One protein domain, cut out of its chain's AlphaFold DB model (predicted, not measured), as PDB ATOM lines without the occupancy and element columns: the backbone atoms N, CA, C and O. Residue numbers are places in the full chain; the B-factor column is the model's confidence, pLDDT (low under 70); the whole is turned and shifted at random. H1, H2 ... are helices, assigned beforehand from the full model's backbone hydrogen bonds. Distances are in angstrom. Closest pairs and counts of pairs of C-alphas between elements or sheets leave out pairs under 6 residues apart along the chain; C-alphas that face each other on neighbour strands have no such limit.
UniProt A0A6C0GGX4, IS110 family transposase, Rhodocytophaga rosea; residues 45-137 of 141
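AT A GLANCE: This is residues 45 to 137 of the 141 residues of the protein "IS110 family transposase" of Rhodocytophaga rosea (UniProt A0A6C0GGX4). What is the main picture? A loose, open set of helices, with few contacts between them: H1 and H2 meet at a steep angle, H3 lies near H2, and the long H4 comes close to both H2 and H3 before H5 turns off its far end at a corner. Between H3 and H4 a long looped arm, residues 86 to 109, runs out from the helices, and its residues 93 to 99 stick out free. What is it made of? The printed part has 93 residues with five named helices, H1 to H5 in that order along the chain, and no named strand; its class is all helix. How large is it? It is loose, with a radius of gyration of the C-alphas of 15.8 A, and flat, spanning 47 by 39 by 20 A.

HOW THE PARTS SIT: How does the printed part start? H1, residues 45 to 52, touches H2, residues 59 to 68; their closest C-alphas, of Val 48 and Ala 62, are 5.5 A apart. They run opposite ways at a steep tilt of 69.9 degrees, only just short of about perpendicular. What follows? H3, residues 78 to 85, touches no helix but is near H2. H4, residues 110 to 126, is close to H3 but not clearly touching it: the closest C-alphas, of Ile 85 and Arg 113, are 7.3 A apart. Where does H4 lead? H4 touches H5, residues 130 to 137, only at the corner and with residues 124 to 125 alone; the closest C-alphas, of Ile 125 and Ile 133, are 6.6 A apart, at a steep tilt of 55 degrees, opposite ways. Are the helix backbones whole? In H1, H2, H3, H4 and H5 every O i to N i+4 pair is within hydrogen-bond range.

IN THESE COORDINATES: Where does the first helix begin? C-alpha 45 of H1 is at (41.827, -2.746, 66.487). How long are the longer helices? H2 measures 14.3 A and H4 24.7 A from first to last C-alpha. Where does the last helix end? C-alpha 137 of H5 is at (9.092, -5.044, 84.729).

THE WHOLE: How far does it reach? The two C-alphas farthest apart, those of Thr 45 and Ser 96, are 49.7 A apart. Is there a cut or a long link? The printed part has no cut, and H3 to H4 is the long link, within which residues 89 to 90 pair antiparallel with residues 103 to 104. Where is confidence low? The model's pLDDT is under 70 at residues 92 to 101, 129 to 133 and 136 to 137.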
ATOM      1  N   THR A  45      43.099  -3.491  66.446       85.31
ATOM      2  CA  THR A  45      41.827  -2.746  66.487       85.31
ATOM      3  C   THR A  45      40.611  -3.607  66.137       85.31
ATOM      4  O   THR A  45      39.571  -3.489  66.786       85.31
ATOM      5  N   TYR A  46      40.760  -4.555  65.203       90.31
ATOM      6  CA  TYR A  46      39.658  -5.414  64.755       90.31
ATOM      7  C   TYR A  46      39.030  -6.240  65.890       90.31
ATOM      8  O   TYR A  46      37.855  -6.592  65.811       90.31
ATOM      9  N   LEU A  47      39.770  -6.554  66.964       91.06
ATOM     10  CA  LEU A  47      39.211  -7.285  68.106       91.06
ATOM     11  C   LEU A  47      38.137  -6.465  68.820       91.06
ATOM     12  O   LEU A  47      37.104  -7.006  69.221       91.06
ATOM     13  N   VAL A  48      38.371  -5.161  68.972       92.44
ATOM     14  CA  VAL A  48      37.405  -4.249  69.587       92.44
ATOM     15  C   VAL A  48      36.175  -4.134  68.700       92.44
ATOM     16  O   VAL A  48      35.061  -4.239  69.207       92.44
ATOM     17  N   ASP A  49      36.366  -3.971  67.393       93.38
ATOM     18  CA  ASP A  49      35.264  -3.817  66.439       93.38
ATOM     19  C   ASP A  49      34.400  -5.079  66.360       93.38
ATOM     20  O   ASP A  49      33.171  -4.999  66.452       93.38
ATOM     21  N   ASN A  50      35.032  -6.255  66.332       93.88
ATOM     22  CA  ASN A  50      34.336  -7.538  66.375       93.88
ATOM     23  C   ASN A  50      33.486  -7.676  67.641       93.88
ATOM     24  O   ASN A  50      32.326  -8.079  67.560       93.88
ATOM     25  N   LEU A  51      34.010  -7.303  68.811       93.56
ATOM     26  CA  LEU A  51      33.231  -7.353  70.050       93.56
ATOM     27  C   LEU A  51      32.122  -6.296  70.092       93.56
ATOM     28  O   LEU A  51      31.033  -6.586  70.578       93.56
ATOM     29  N   ARG A  52      32.360  -5.093  69.563       94.44
ATOM     30  CA  ARG A  52      31.356  -4.016  69.488       94.44
ATOM     31  C   ARG A  52      30.216  -4.321  68.521       94.44
ATOM     32  O   ARG A  52      29.141  -3.744  68.672       94.44
ATOM     33  N   SER A  53      30.428  -5.214  67.555       93.88
ATOM     34  CA  SER A  53      29.358  -5.694  66.675       93.88
ATOM     35  C   SER A  53      28.260  -6.442  67.447       93.88
ATOM     36  O   SER A  53      27.109  -6.485  67.010       93.88
ATOM     37  N   ILE A  54      28.584  -6.981  68.630       91.94
ATOM     38  CA  ILE A  54      27.640  -7.692  69.487       91.94
ATOM     39  C   ILE A  54      26.724  -6.669  70.181       91.94
ATOM     40  O   ILE A  54      27.201  -5.798  70.919       91.94
ATOM     41  N   PRO A  55      25.392  -6.773  70.015       90.19
ATOM     42  CA  PRO A  55      24.447  -5.907  70.709       90.19
ATOM     43  C   PRO A  55      24.681  -5.928  72.224       90.19
ATOM     44  O   PRO A  55      24.847  -6.987  72.819       90.19
ATOM     45  N   GLY A  56      24.693  -4.752  72.853       90.44
ATOM     46  CA  GLY A  56      24.911  -4.616  74.297       90.44
ATOM     47  C   GLY A  56      26.380  -4.539  74.732       90.44
ATOM     48  O   GLY A  56      26.634  -4.178  75.883       90.44
ATOM     49  N   ILE A  57      27.347  -4.792  73.842       94.56
ATOM     50  CA  ILE A  57      28.776  -4.596  74.123       94.56
ATOM     51  C   ILE A  57      29.233  -3.229  73.599       94.56
ATOM     52  O   ILE A  57      29.187  -2.942  72.406       94.56
ATOM     53  N   GLY A  58      29.683  -2.368  74.514       91.62
ATOM     54  CA  GLY A  58      30.300  -1.076  74.195       91.62
ATOM     55  C   GLY A  58      31.830  -1.140  74.156       91.62
ATOM     56  O   GLY A  58      32.425  -2.136  74.561       91.62
ATOM     57  N   ALA A  59      32.476  -0.045  73.743       90.00
ATOM     58  CA  ALA A  59      33.938   0.033  73.608       90.00
ATOM     59  C   ALA A  59      34.685  -0.309  74.911       90.00
ATOM     60  O   ALA A  59      35.537  -1.192  74.909       90.00
ATOM     61  N   LYS A  60      34.299   0.301  76.045       89.62
ATOM     62  CA  LYS A  60      34.913   0.009  77.356       89.62
ATOM     63  C   LYS A  60      34.809  -1.477  77.724       89.62
ATOM     64  O   LYS A  60      35.777  -2.067  78.195       89.62
ATOM     65  N   MET A  61      33.654  -2.102  77.477       93.12
ATOM     66  CA  MET A  61      33.462  -3.522  77.786       93.12
ATOM     67  C   MET A  61      34.263  -4.428  76.848       93.12
ATOM     68  O   MET A  61      34.851  -5.404  77.307       93.12
ATOM     69  N   ALA A  62      34.327  -4.096  75.558       93.50
ATOM     70  CA  ALA A  62      35.165  -4.808  74.598       93.50
ATOM     71  C   ALA A  62      36.639  -4.793  75.037       93.50
ATOM     72  O   ALA A  62      37.261  -5.850  75.128       93.50
ATOM     73  N   THR A  63      37.167  -3.627  75.421       91.62
ATOM     74  CA  THR A  63      38.527  -3.484  75.964       91.62
ATOM     75  C   THR A  63      38.740  -4.344  77.210       91.62
ATOM     76  O   THR A  63      39.703  -5.104  77.274       91.62
ATOM     77  N   VAL A  64      37.821  -4.294  78.183       91.44
ATOM     78  CA  VAL A  64      37.908  -5.117  79.404       91.44
ATOM     79  C   VAL A  64      37.910  -6.611  79.077       91.44
ATOM     80  O   VAL A  64      38.712  -7.350  79.644       91.44
ATOM     81  N   LEU A  65      37.053  -7.068  78.158       92.00
ATOM     82  CA  LEU A  65      37.010  -8.471  77.741       92.00
ATOM     83  C   LEU A  65      38.322  -8.918  77.108       92.00
ATOM     84  O   LEU A  65      38.830  -9.973  77.472       92.00
ATOM     85  N   ILE A  66      38.881  -8.110  76.208       92.56
ATOM     86  CA  ILE A  66      40.143  -8.415  75.529       92.56
ATOM     87  C   ILE A  66      41.283  -8.490  76.547       92.56
ATOM     88  O   ILE A  66      42.052  -9.446  76.521       92.56
ATOM     89  N   ILE A  67      41.360  -7.548  77.492       90.12
ATOM     90  CA  ILE A  67      42.384  -7.558  78.547       90.12
ATOM     91  C   ILE A  67      42.242  -8.801  79.434       90.12
ATOM     92  O   ILE A  67      43.218  -9.514  79.666       90.12
ATOM     93  N   VAL A  68      41.028  -9.098  79.909       89.56
ATOM     94  CA  VAL A  68      40.779 -10.248  80.795       89.56
ATOM     95  C   VAL A  68      41.047 -11.567  80.075       89.56
ATOM     96  O   VAL A  68      41.628 -12.477  80.665       89.56
ATOM     97  N   ALA A  69      40.682 -11.658  78.799       89.44
ATOM     98  CA  ALA A  69      40.947 -12.812  77.953       89.44
ATOM     99  C   ALA A  69      42.361 -12.808  77.344       89.44
ATOM    100  O   ALA A  69      42.637 -13.645  76.486       89.44
ATOM    101  N   LYS A  70      43.256 -11.897  77.753       88.94
ATOM    102  CA  LYS A  70      44.642 -11.800  77.256       88.94
ATOM    103  C   LYS A  70      44.729 -11.809  75.721       88.94
ATOM    104  O   LYS A  70      45.466 -12.599  75.133       88.94
ATOM    105  N   GLY A  71      43.905 -10.995  75.066       88.25
ATOM    106  CA  GLY A  71      43.840 -10.925  73.604       88.25
ATOM    107  C   GLY A  71      43.283 -12.184  72.932       88.25
ATOM    108  O   GLY A  71      43.437 -12.343  71.730       88.25
ATOM    109  N   PHE A  72      42.674 -13.098  73.696       88.12
ATOM    110  CA  PHE A  72      42.250 -14.441  73.280       88.12
ATOM    111  C   PHE A  72      43.385 -15.379  72.833       88.12
ATOM    112  O   PHE A  72      43.117 -16.527  72.494       88.12
ATOM    113  N   GLY A  73      44.647 -14.944  72.894       87.25
ATOM    114  CA  GLY A  73      45.785 -15.705  72.370       87.25
ATOM    115  C   GLY A  73      46.177 -16.927  73.204       87.25
ATOM    116  O   GLY A  73      46.811 -17.842  72.691       87.25
ATOM    117  N   THR A  74      45.801 -16.976  74.486       87.75
ATOM    118  CA  THR A  74      46.188 -18.070  75.397       87.75
ATOM    119  C   THR A  74      45.190 -19.228  75.449       87.75
ATOM    120  O   THR A  74      45.425 -20.199  76.161       87.75
ATOM    121  N   PHE A  75      44.052 -19.116  74.767       91.12
ATOM    122  CA  PHE A  75      42.966 -20.090  74.847       91.12
ATOM    123  C   PHE A  75      42.858 -20.868  73.541       91.12
ATOM    124  O   PHE A  75      42.828 -20.277  72.467       91.12
ATOM    125  N   THR A  76      42.737 -22.193  73.619       92.31
ATOM    126  CA  THR A  76      42.585 -23.029  72.416       92.31
ATOM    127  C   THR A  76      41.137 -23.105  71.937       92.31
ATOM    128  O   THR A  76      40.874 -23.424  70.782       92.31
ATOM    129  N   ASN A  77      40.173 -22.829  72.823       92.56
ATOM    130  CA  ASN A  77      38.747 -22.929  72.530       92.56
ATOM    131  C   ASN A  77      37.948 -21.876  73.318       92.56
ATOM    132  O   ASN A  77      38.242 -21.607  74.486       92.56
ATOM    133  N   HIS A  78      36.873 -21.350  72.721       89.62
ATOM    134  CA  HIS A  78      35.920 -20.439  73.363       89.62
ATOM    135  C   HIS A  78      35.403 -20.970  74.711       89.62
ATOM    136  O   HIS A  78      35.229 -20.198  75.651       89.62
ATOM    137  N   ARG A  79      35.223 -22.292  74.857       90.81
ATOM    138  CA  ARG A  79      34.788 -22.903  76.128       90.81
ATOM    139  C   ARG A  79      35.735 -22.600  77.290       90.81
ATOM    140  O   ARG A  79      35.272 -22.412  78.413       90.81
ATOM    141  N   GLN A  80      37.040 -22.522  77.030       90.88
ATOM    142  CA  GLN A  80      38.029 -22.205  78.061       90.88
ATOM    143  C   GLN A  80      37.904 -20.753  78.518       90.88
ATOM    144  O   GLN A  80      37.956 -20.494  79.715       90.88
ATOM    145  N   VAL A  81      37.650 -19.827  77.590       91.12
ATOM    146  CA  VAL A  81      37.404 -18.412  77.908       91.12
ATOM    147  C   VAL A  81      36.157 -18.271  78.783       91.12
ATOM    148  O   VAL A  81      36.193 -17.625  79.826       91.12
ATOM    149  N   ILE A  82      35.057 -18.922  78.397       89.56
ATOM    150  CA  ILE A  82      33.783 -18.870  79.134       89.56
ATOM    151  C   ILE A  82      33.944 -19.476  80.539       89.56
ATOM    152  O   ILE A  82      33.403 -18.942  81.510       89.56
ATOM    153  N   SER A  83      34.715 -20.562  80.659       88.88
ATOM    154  CA  SER A  83      35.057 -21.181  81.946       88.88
ATOM    155  C   SER A  83      35.921 -20.258  82.811       88.88
ATOM    156  O   SER A  83      35.610 -20.039  83.979       88.88
ATOM    157  N   TYR A  84      36.942 -19.631  82.221       89.69
ATOM    158  CA  TYR A  84      37.843 -18.694  82.895       89.69
ATOM    159  C   TYR A  84      37.110 -17.454  83.437       89.69
ATOM    160  O   TYR A  84      37.380 -17.008  84.551       89.69
ATOM    161  N   ILE A  85      36.142 -16.931  82.679       89.19
ATOM    162  CA  ILE A  85      35.273 -15.814  83.092       89.19
ATOM    163  C   ILE A  85      34.238 -16.256  84.150       89.19
ATOM    164  O   ILE A  85      33.679 -15.414  84.857       89.19
ATOM    165  N   GLY A  86      33.983 -17.562  84.280       88.12
ATOM    166  CA  GLY A  86      33.050 -18.115  85.259       88.12
ATOM    167  C   GLY A  86      31.584 -18.022  84.836       88.12
ATOM    168  O   GLY A  86      30.718 -17.732  85.656       88.12
ATOM    169  N   LEU A  87      31.275 -18.227  83.551       88.44
ATOM    170  CA  LEU A  87      29.887 -18.267  83.054       88.44
ATOM    171  C   LEU A  87      29.332 -19.690  82.895       88.44
ATOM    172  O   LEU A  87      28.142 -19.868  82.642       88.44
ATOM    173  N   VAL A  88      30.178 -20.708  83.038       86.62
ATOM    174  CA  VAL A  88      29.797 -22.125  82.919       86.62
ATOM    175  C   VAL A  88      29.250 -22.636  84.262       86.62
ATOM    176  O   VAL A  88      29.722 -22.192  85.312       86.62
ATOM    177  N   PRO A  89      28.271 -23.561  84.290       81.31
ATOM    178  CA  PRO A  89      27.909 -24.269  85.515       81.31
ATOM    179  C   PRO A  89      29.068 -25.138  86.028       81.31
ATOM    180  O   PRO A  89      29.695 -25.870  85.267       81.31
ATOM    181  N   CYS A  90      29.304 -25.109  87.336       76.38
ATOM    182  CA  CYS A  90      30.273 -25.970  88.004       76.38
ATOM    183  C   CYS A  90      29.620 -27.298  88.381       76.38
ATOM    184  O   CYS A  90      28.619 -27.333  89.102       76.38
ATOM    185  N   ILE A  91      30.195 -28.393  87.882       72.75
ATOM    186  CA  ILE A  91      29.772 -29.757  88.194       72.75
ATOM    187  C   ILE A  91      30.800 -30.338  89.166       72.75
ATOM    188  O   ILE A  91      31.942 -30.581  88.789       72.75
ATOM    189  N   TYR A  92      30.399 -30.552  90.418       65.88
ATOM    190  CA  TYR A  92      31.228 -31.231  91.411       65.88
ATOM    191  C   TYR A  92      30.945 -32.735  91.350       65.88
ATOM    192  O   TYR A  92      29.827 -33.167  91.629       65.88
ATOM    193  N   GLN A  93      31.942 -33.530  90.953       63.38
ATOM    194  CA  GLN A  93      31.874 -34.997  90.916       63.38
ATOM    195  C   GLN A  93      32.950 -35.592  91.831       63.38
ATOM    196  O   GLN A  93      33.891 -36.229  91.377       63.38
ATOM    197  N   SER A  94      32.826 -35.369  93.139       62.47
ATOM    198  CA  SER A  94      33.712 -35.944  94.157       62.47
ATOM    199  C   SER A  94      33.034 -37.118  94.872       62.47
ATOM    200  O   SER A  94      32.862 -37.072  96.081       62.47
ATOM    201  N   GLY A  95      32.593 -38.136  94.123       62.12
ATOM    202  CA  GLY A  95      32.047 -39.382  94.682       62.12
ATOM    203  C   GLY A  95      30.691 -39.263  95.410       62.12
ATOM    204  O   GLY A  95      30.399 -38.297  96.099       62.12
ATOM    205  N   SER A  96      29.832 -40.262  95.201       53.97
ATOM    206  CA  SER A  96      28.582 -40.593  95.926       53.97
ATOM    207  C   SER A  96      27.434 -39.572  96.088       53.97
ATOM    208  O   SER A  96      26.337 -40.004  96.441       53.97
ATOM    209  N   SER A  97      27.561 -38.283  95.748       58.53
ATOM    210  CA  SER A  97      26.404 -37.360  95.759       58.53
ATOM    211  C   SER A  97      26.361 -36.403  94.564       58.53
ATOM    212  O   SER A  97      26.840 -35.274  94.602       58.53
ATOM    213  N   SER A  98      25.716 -36.845  93.483       54.78
ATOM    214  CA  SER A  98      25.439 -36.060  92.268       54.78
ATOM    215  C   SER A  98      24.083 -35.329  92.306       54.78
ATOM    216  O   SER A  98      23.496 -35.046  91.261       54.78
ATOM    217  N   LYS A  99      23.566 -35.011  93.503       55.19
ATOM    218  CA  LYS A  99      22.250 -34.364  93.715       55.19
ATOM    219  C   LYS A  99      22.329 -32.894  94.166       55.19
ATOM    220  O   LYS A  99      21.327 -32.323  94.587       55.19
ATOM    221  N   GLY A 100      23.501 -32.261  94.093       62.47
ATOM    222  CA  GLY A 100      23.645 -30.827  94.371       62.47
ATOM    223  C   GLY A 100      23.077 -29.951  93.247       62.47
ATOM    224  O   GLY A 100      23.228 -30.270  92.066       62.47
ATOM    225  N   LYS A 101      22.443 -28.816  93.591       64.81
ATOM    226  CA  LYS A 101      22.027 -27.800  92.604       64.81
ATOM    227  C   LYS A 101      23.255 -27.335  91.813       64.81
ATOM    228  O   LYS A 101      24.225 -26.868  92.407       64.81
ATOM    229  N   ARG A 102      23.206 -27.432  90.481       70.75
ATOM    230  CA  ARG A 102      24.265 -26.922  89.596       70.75
ATOM    231  C   ARG A 102      24.331 -25.399  89.745       70.75
ATOM    232  O   ARG A 102      23.375 -24.713  89.397       70.75
ATOM    233  N   GLN A 103      25.426 -24.880  90.295       77.94
ATOM    234  CA  GLN A 103      25.653 -23.439  90.443       77.94
ATOM    235  C   GLN A 103      26.623 -22.942  89.373       77.94
ATOM    236  O   GLN A 103      27.450 -23.704  88.879       77.94
ATOM    237  N   ILE A 104      26.544 -21.659  89.026       82.25
ATOM    238  CA  ILE A 104      27.529 -21.019  88.146       82.25
ATOM    239  C   ILE A 104      28.909 -21.082  88.811       82.25
ATOM    240  O   ILE A 104      29.044 -20.808  90.008       82.25
ATOM    241  N   CYS A 105      29.936 -21.424  88.036       78.75
ATOM    242  CA  CYS A 105      31.317 -21.370  88.483       78.75
ATOM    243  C   CYS A 105      31.693 -19.949  88.890       78.75
ATOM    244  O   CYS A 105      31.704 -19.036  88.074       78.75
ATOM    245  N   LYS A 106      32.084 -19.755  90.151       80.19
ATOM    246  CA  LYS A 106      32.579 -18.461  90.648       80.19
ATOM    247  C   LYS A 106      34.071 -18.265  90.345       80.19
ATOM    248  O   LYS A 106      34.786 -17.683  91.151       80.19
ATOM    249  N   MET A 107      34.531 -18.784  89.207       77.50
ATOM    250  CA  MET A 107      35.883 -18.545  88.709       77.50
ATOM    251  C   MET A 107      35.967 -17.134  88.115       77.50
ATOM    252  O   MET A 107      34.970 -16.601  87.631       77.50
ATOM    253  N   GLY A 108      37.141 -16.511  88.198       77.31
ATOM    254  CA  GLY A 108      37.324 -15.126  87.765       77.31
ATOM    255  C   GLY A 108      36.641 -14.099  88.680       77.31
ATOM    256  O   GLY A 108      36.253 -14.380  89.815       77.31
ATOM    257  N   THR A 109      36.517 -12.858  88.204       84.38
ATOM    258  CA  THR A 109      35.982 -11.755  89.018       84.38
ATOM    259  C   THR A 109      34.449 -11.742  89.015       84.38
ATOM    260  O   THR A 109      33.800 -11.996  88.004       84.38
ATOM    261  N   SER A 110      33.812 -11.405  90.139       88.31
ATOM    262  CA  SER A 110      32.351 -11.195  90.161       88.31
ATOM    263  C   SER A 110      31.918 -10.032  89.271       88.31
ATOM    264  O   SER A 110      30.873 -10.096  88.628       88.31
ATOM    265  N   ARG A 111      32.766  -9.003  89.181       90.50
ATOM    266  CA  ARG A 111      32.507  -7.779  88.424       90.50
ATOM    267  C   ARG A 111      32.316  -8.032  86.930       90.50
ATOM    268  O   ARG A 111      31.388  -7.468  86.358       90.50
ATOM    269  N   ILE A 112      33.130  -8.887  86.301       90.75
ATOM    270  CA  ILE A 112      32.961  -9.167  84.867       90.75
ATOM    271  C   ILE A 112      31.642  -9.889  84.583       90.75
ATOM    272  O   ILE A 112      30.977  -9.573  83.602       90.75
ATOM    273  N   ARG A 113      31.207 -10.785  85.477       91.00
ATOM    274  CA  ARG A 113      29.918 -11.478  85.353       91.00
ATOM    275  C   ARG A 113      28.752 -10.495  85.448       91.00
ATOM    276  O   ARG A 113      27.856 -10.549  84.615       91.00
ATOM    277  N   SER A 114      28.794  -9.561  86.399       91.31
ATOM    278  CA  SER A 114      27.787  -8.497  86.513       91.31
ATOM    279  C   SER A 114      27.756  -7.595  85.278       91.31
ATOM    280  O   SER A 114      26.680  -7.285  84.778       91.31
ATOM    281  N   LEU A 115      28.919  -7.204  84.751       92.12
ATOM    282  CA  LEU A 115      28.993  -6.391  83.536       92.12
ATOM    283  C   LEU A 115      28.424  -7.131  82.321       92.12
ATOM    284  O   LEU A 115      27.614  -6.568  81.592       92.12
ATOM    285  N   LEU A 116      28.787  -8.401  82.135       92.06
ATOM    286  CA  LEU A 116      28.281  -9.228  81.039       92.06
ATOM    287  C   LEU A 116      26.779  -9.487  81.144       92.06
ATOM    288  O   LEU A 116      26.092  -9.472  80.125       92.06
ATOM    289  N   TYR A 117      26.262  -9.655  82.361       91.06
ATOM    290  CA  TYR A 117      24.825  -9.700  82.605       91.06
ATOM    291  C   TYR A 117      24.157  -8.402  82.133       91.06
ATOM    292  O   TYR A 117      23.262  -8.455  81.296       91.06
ATOM    293  N   MET A 118      24.658  -7.235  82.552       91.44
ATOM    294  CA  MET A 118      24.125  -5.942  82.103       91.44
ATOM    295  C   MET A 118      24.222  -5.762  80.580       91.44
ATOM    296  O   MET A 118      23.283  -5.263  79.963       91.44
ATOM    297  N   CYS A 119      25.308  -6.210  79.947       92.19
ATOM    298  CA  CYS A 119      25.436  -6.219  78.490       92.19
ATOM    299  C   CYS A 119      24.362  -7.088  77.828       92.19
ATOM    300  O   CYS A 119      23.711  -6.632  76.890       92.19
ATOM    301  N   ALA A 120      24.123  -8.299  78.339       90.56
ATOM    302  CA  ALA A 120      23.078  -9.187  77.836       90.56
ATOM    303  C   ALA A 120      21.674  -8.579  78.001       90.56
ATOM    304  O   ALA A 120      20.870  -8.653  77.073       90.56
ATOM    305  N   LEU A 121      21.404  -7.906  79.125       88.38
ATOM    306  CA  LEU A 121      20.153  -7.172  79.344       88.38
ATOM    307  C   LEU A 121      19.968  -6.036  78.328       88.38
ATOM    308  O   LEU A 121      18.895  -5.856  77.757       88.38
ATOM    309  N   LYS A 122      21.016  -5.252  78.065       89.00
ATOM    310  CA  LYS A 122      20.948  -4.192  77.048       89.00
ATOM    311  C   LYS A 122      20.766  -4.768  75.645       89.00
ATOM    312  O   LYS A 122      20.020  -4.198  74.849       89.00
ATOM    313  N   ALA A 123      21.397  -5.902  75.355       90.25
ATOM    314  CA  ALA A 123      21.223  -6.626  74.104       90.25
ATOM    315  C   ALA A 123      19.769  -7.077  73.905       90.25
ATOM    316  O   ALA A 123      19.213  -6.862  72.833       90.25
ATOM    317  N   SER A 124      19.135  -7.660  74.929       86.75
ATOM    318  CA  SER A 124      17.761  -8.170  74.834       86.75
ATOM    319  C   SER A 124      16.731  -7.066  74.619       86.75
ATOM    320  O   SER A 124      15.797  -7.266  73.844       86.75
ATOM    321  N   ILE A 125      16.929  -5.904  75.250       84.19
ATOM    322  CA  ILE A 125      16.094  -4.715  75.026       84.19
ATOM    323  C   ILE A 125      16.262  -4.222  73.586       84.19
ATOM    324  O   ILE A 125      15.277  -4.018  72.884       84.19
ATOM    325  N   ARG A 126      17.509  -4.077  73.112       83.06
ATOM    326  CA  ARG A 126      17.798  -3.597  71.749       83.06
ATOM    327  C   ARG A 126      17.269  -4.538  70.665       83.06
ATOM    328  O   ARG A 126      16.850  -4.074  69.614       83.06
ATOM    329  N   LEU A 127      17.306  -5.844  70.919       83.25
ATOM    330  CA  LEU A 127      16.800  -6.878  70.016       83.25
ATOM    331  C   LEU A 127      15.294  -7.145  70.195       83.25
ATOM    332  O   LEU A 127      14.794  -8.120  69.642       83.25
ATOM    333  N   ALA A 128      14.595  -6.303  70.969       72.56
ATOM    334  CA  ALA A 128      13.148  -6.301  71.169       72.56
ATOM    335  C   ALA A 128      12.549  -7.684  71.477       72.56
ATOM    336  O   ALA A 128      11.498  -8.038  70.951       72.56
ATOM    337  N   LYS A 129      13.203  -8.483  72.334       67.69
ATOM    338  CA  LYS A 129      12.613  -9.739  72.821       67.69
ATOM    339  C   LYS A 129      11.586  -9.412  73.913       67.69
ATOM    340  O   LYS A 129      12.018  -9.092  75.025       67.69
ATOM    341  N   PRO A 130      10.266  -9.500  73.642       66.00
ATOM    342  CA  PRO A 130       9.235  -8.972  74.543       66.00
ATOM    343  C   PRO A 130       9.276  -9.644  75.920       66.00
ATOM    344  O   PRO A 130       9.256  -8.978  76.948       66.00
ATOM    345  N   SER A 131       9.524 -10.956  75.938       69.00
ATOM    346  CA  SER A 131       9.572 -11.773  77.154       69.00
ATOM    347  C   SER A 131      10.616 -11.345  78.192       69.00
ATOM    348  O   SER A 131      10.444 -11.611  79.379       69.00
ATOM    349  N   VAL A 132      11.711 -10.697  77.777       69.56
ATOM    350  CA  VAL A 132      12.746 -10.222  78.712       69.56
ATOM    351  C   VAL A 132      12.369  -8.867  79.307       69.56
ATOM    352  O   VAL A 132      12.660  -8.609  80.473       69.56
ATOM    353  N   ILE A 133      11.701  -8.020  78.526       68.00
ATOM    354  CA  ILE A 133      11.190  -6.725  78.988       68.00
ATOM    355  C   ILE A 133      10.120  -6.962  80.063       68.00
ATOM    356  O   ILE A 133      10.193  -6.362  81.135       68.00
ATOM    357  N   ASP A 134       9.225  -7.926  79.832       70.44
ATOM    358  CA  ASP A 134       8.179  -8.319  80.783       70.44
ATOM    359  C   ASP A 134       8.759  -8.878  82.095       70.44
ATOM    360  O   ASP A 134       8.255  -8.604  83.185       70.44
ATOM    361  N   PHE A 135       9.857  -9.643  82.012       70.44
ATOM    362  CA  PHE A 135      10.582 -10.128  83.191       70.44
ATOM    363  C   PHE A 135      11.186  -8.972  84.006       70.44
ATOM    364  O   PHE A 135      11.043  -8.941  85.227       70.44
ATOM    365  N   MET A 136      11.808  -7.990  83.344       65.62
ATOM    366  CA  MET A 136      12.408  -6.825  84.013       65.62
ATOM    367  C   MET A 136      11.381  -5.926  84.703       65.62
ATOM    368  O   MET A 136      11.682  -5.326  85.736       65.62
ATOM    369  N   GLN A 137      10.184  -5.809  84.130       65.25
ATOM    370  CA  GLN A 137       9.092  -5.044  84.729       65.25
ATOM    371  C   GLN A 137       8.543  -5.729  85.987       65.25
ATOM    372  O   GLN A 137       8.169  -5.037  86.929       65.25
TER     373      GLN A 137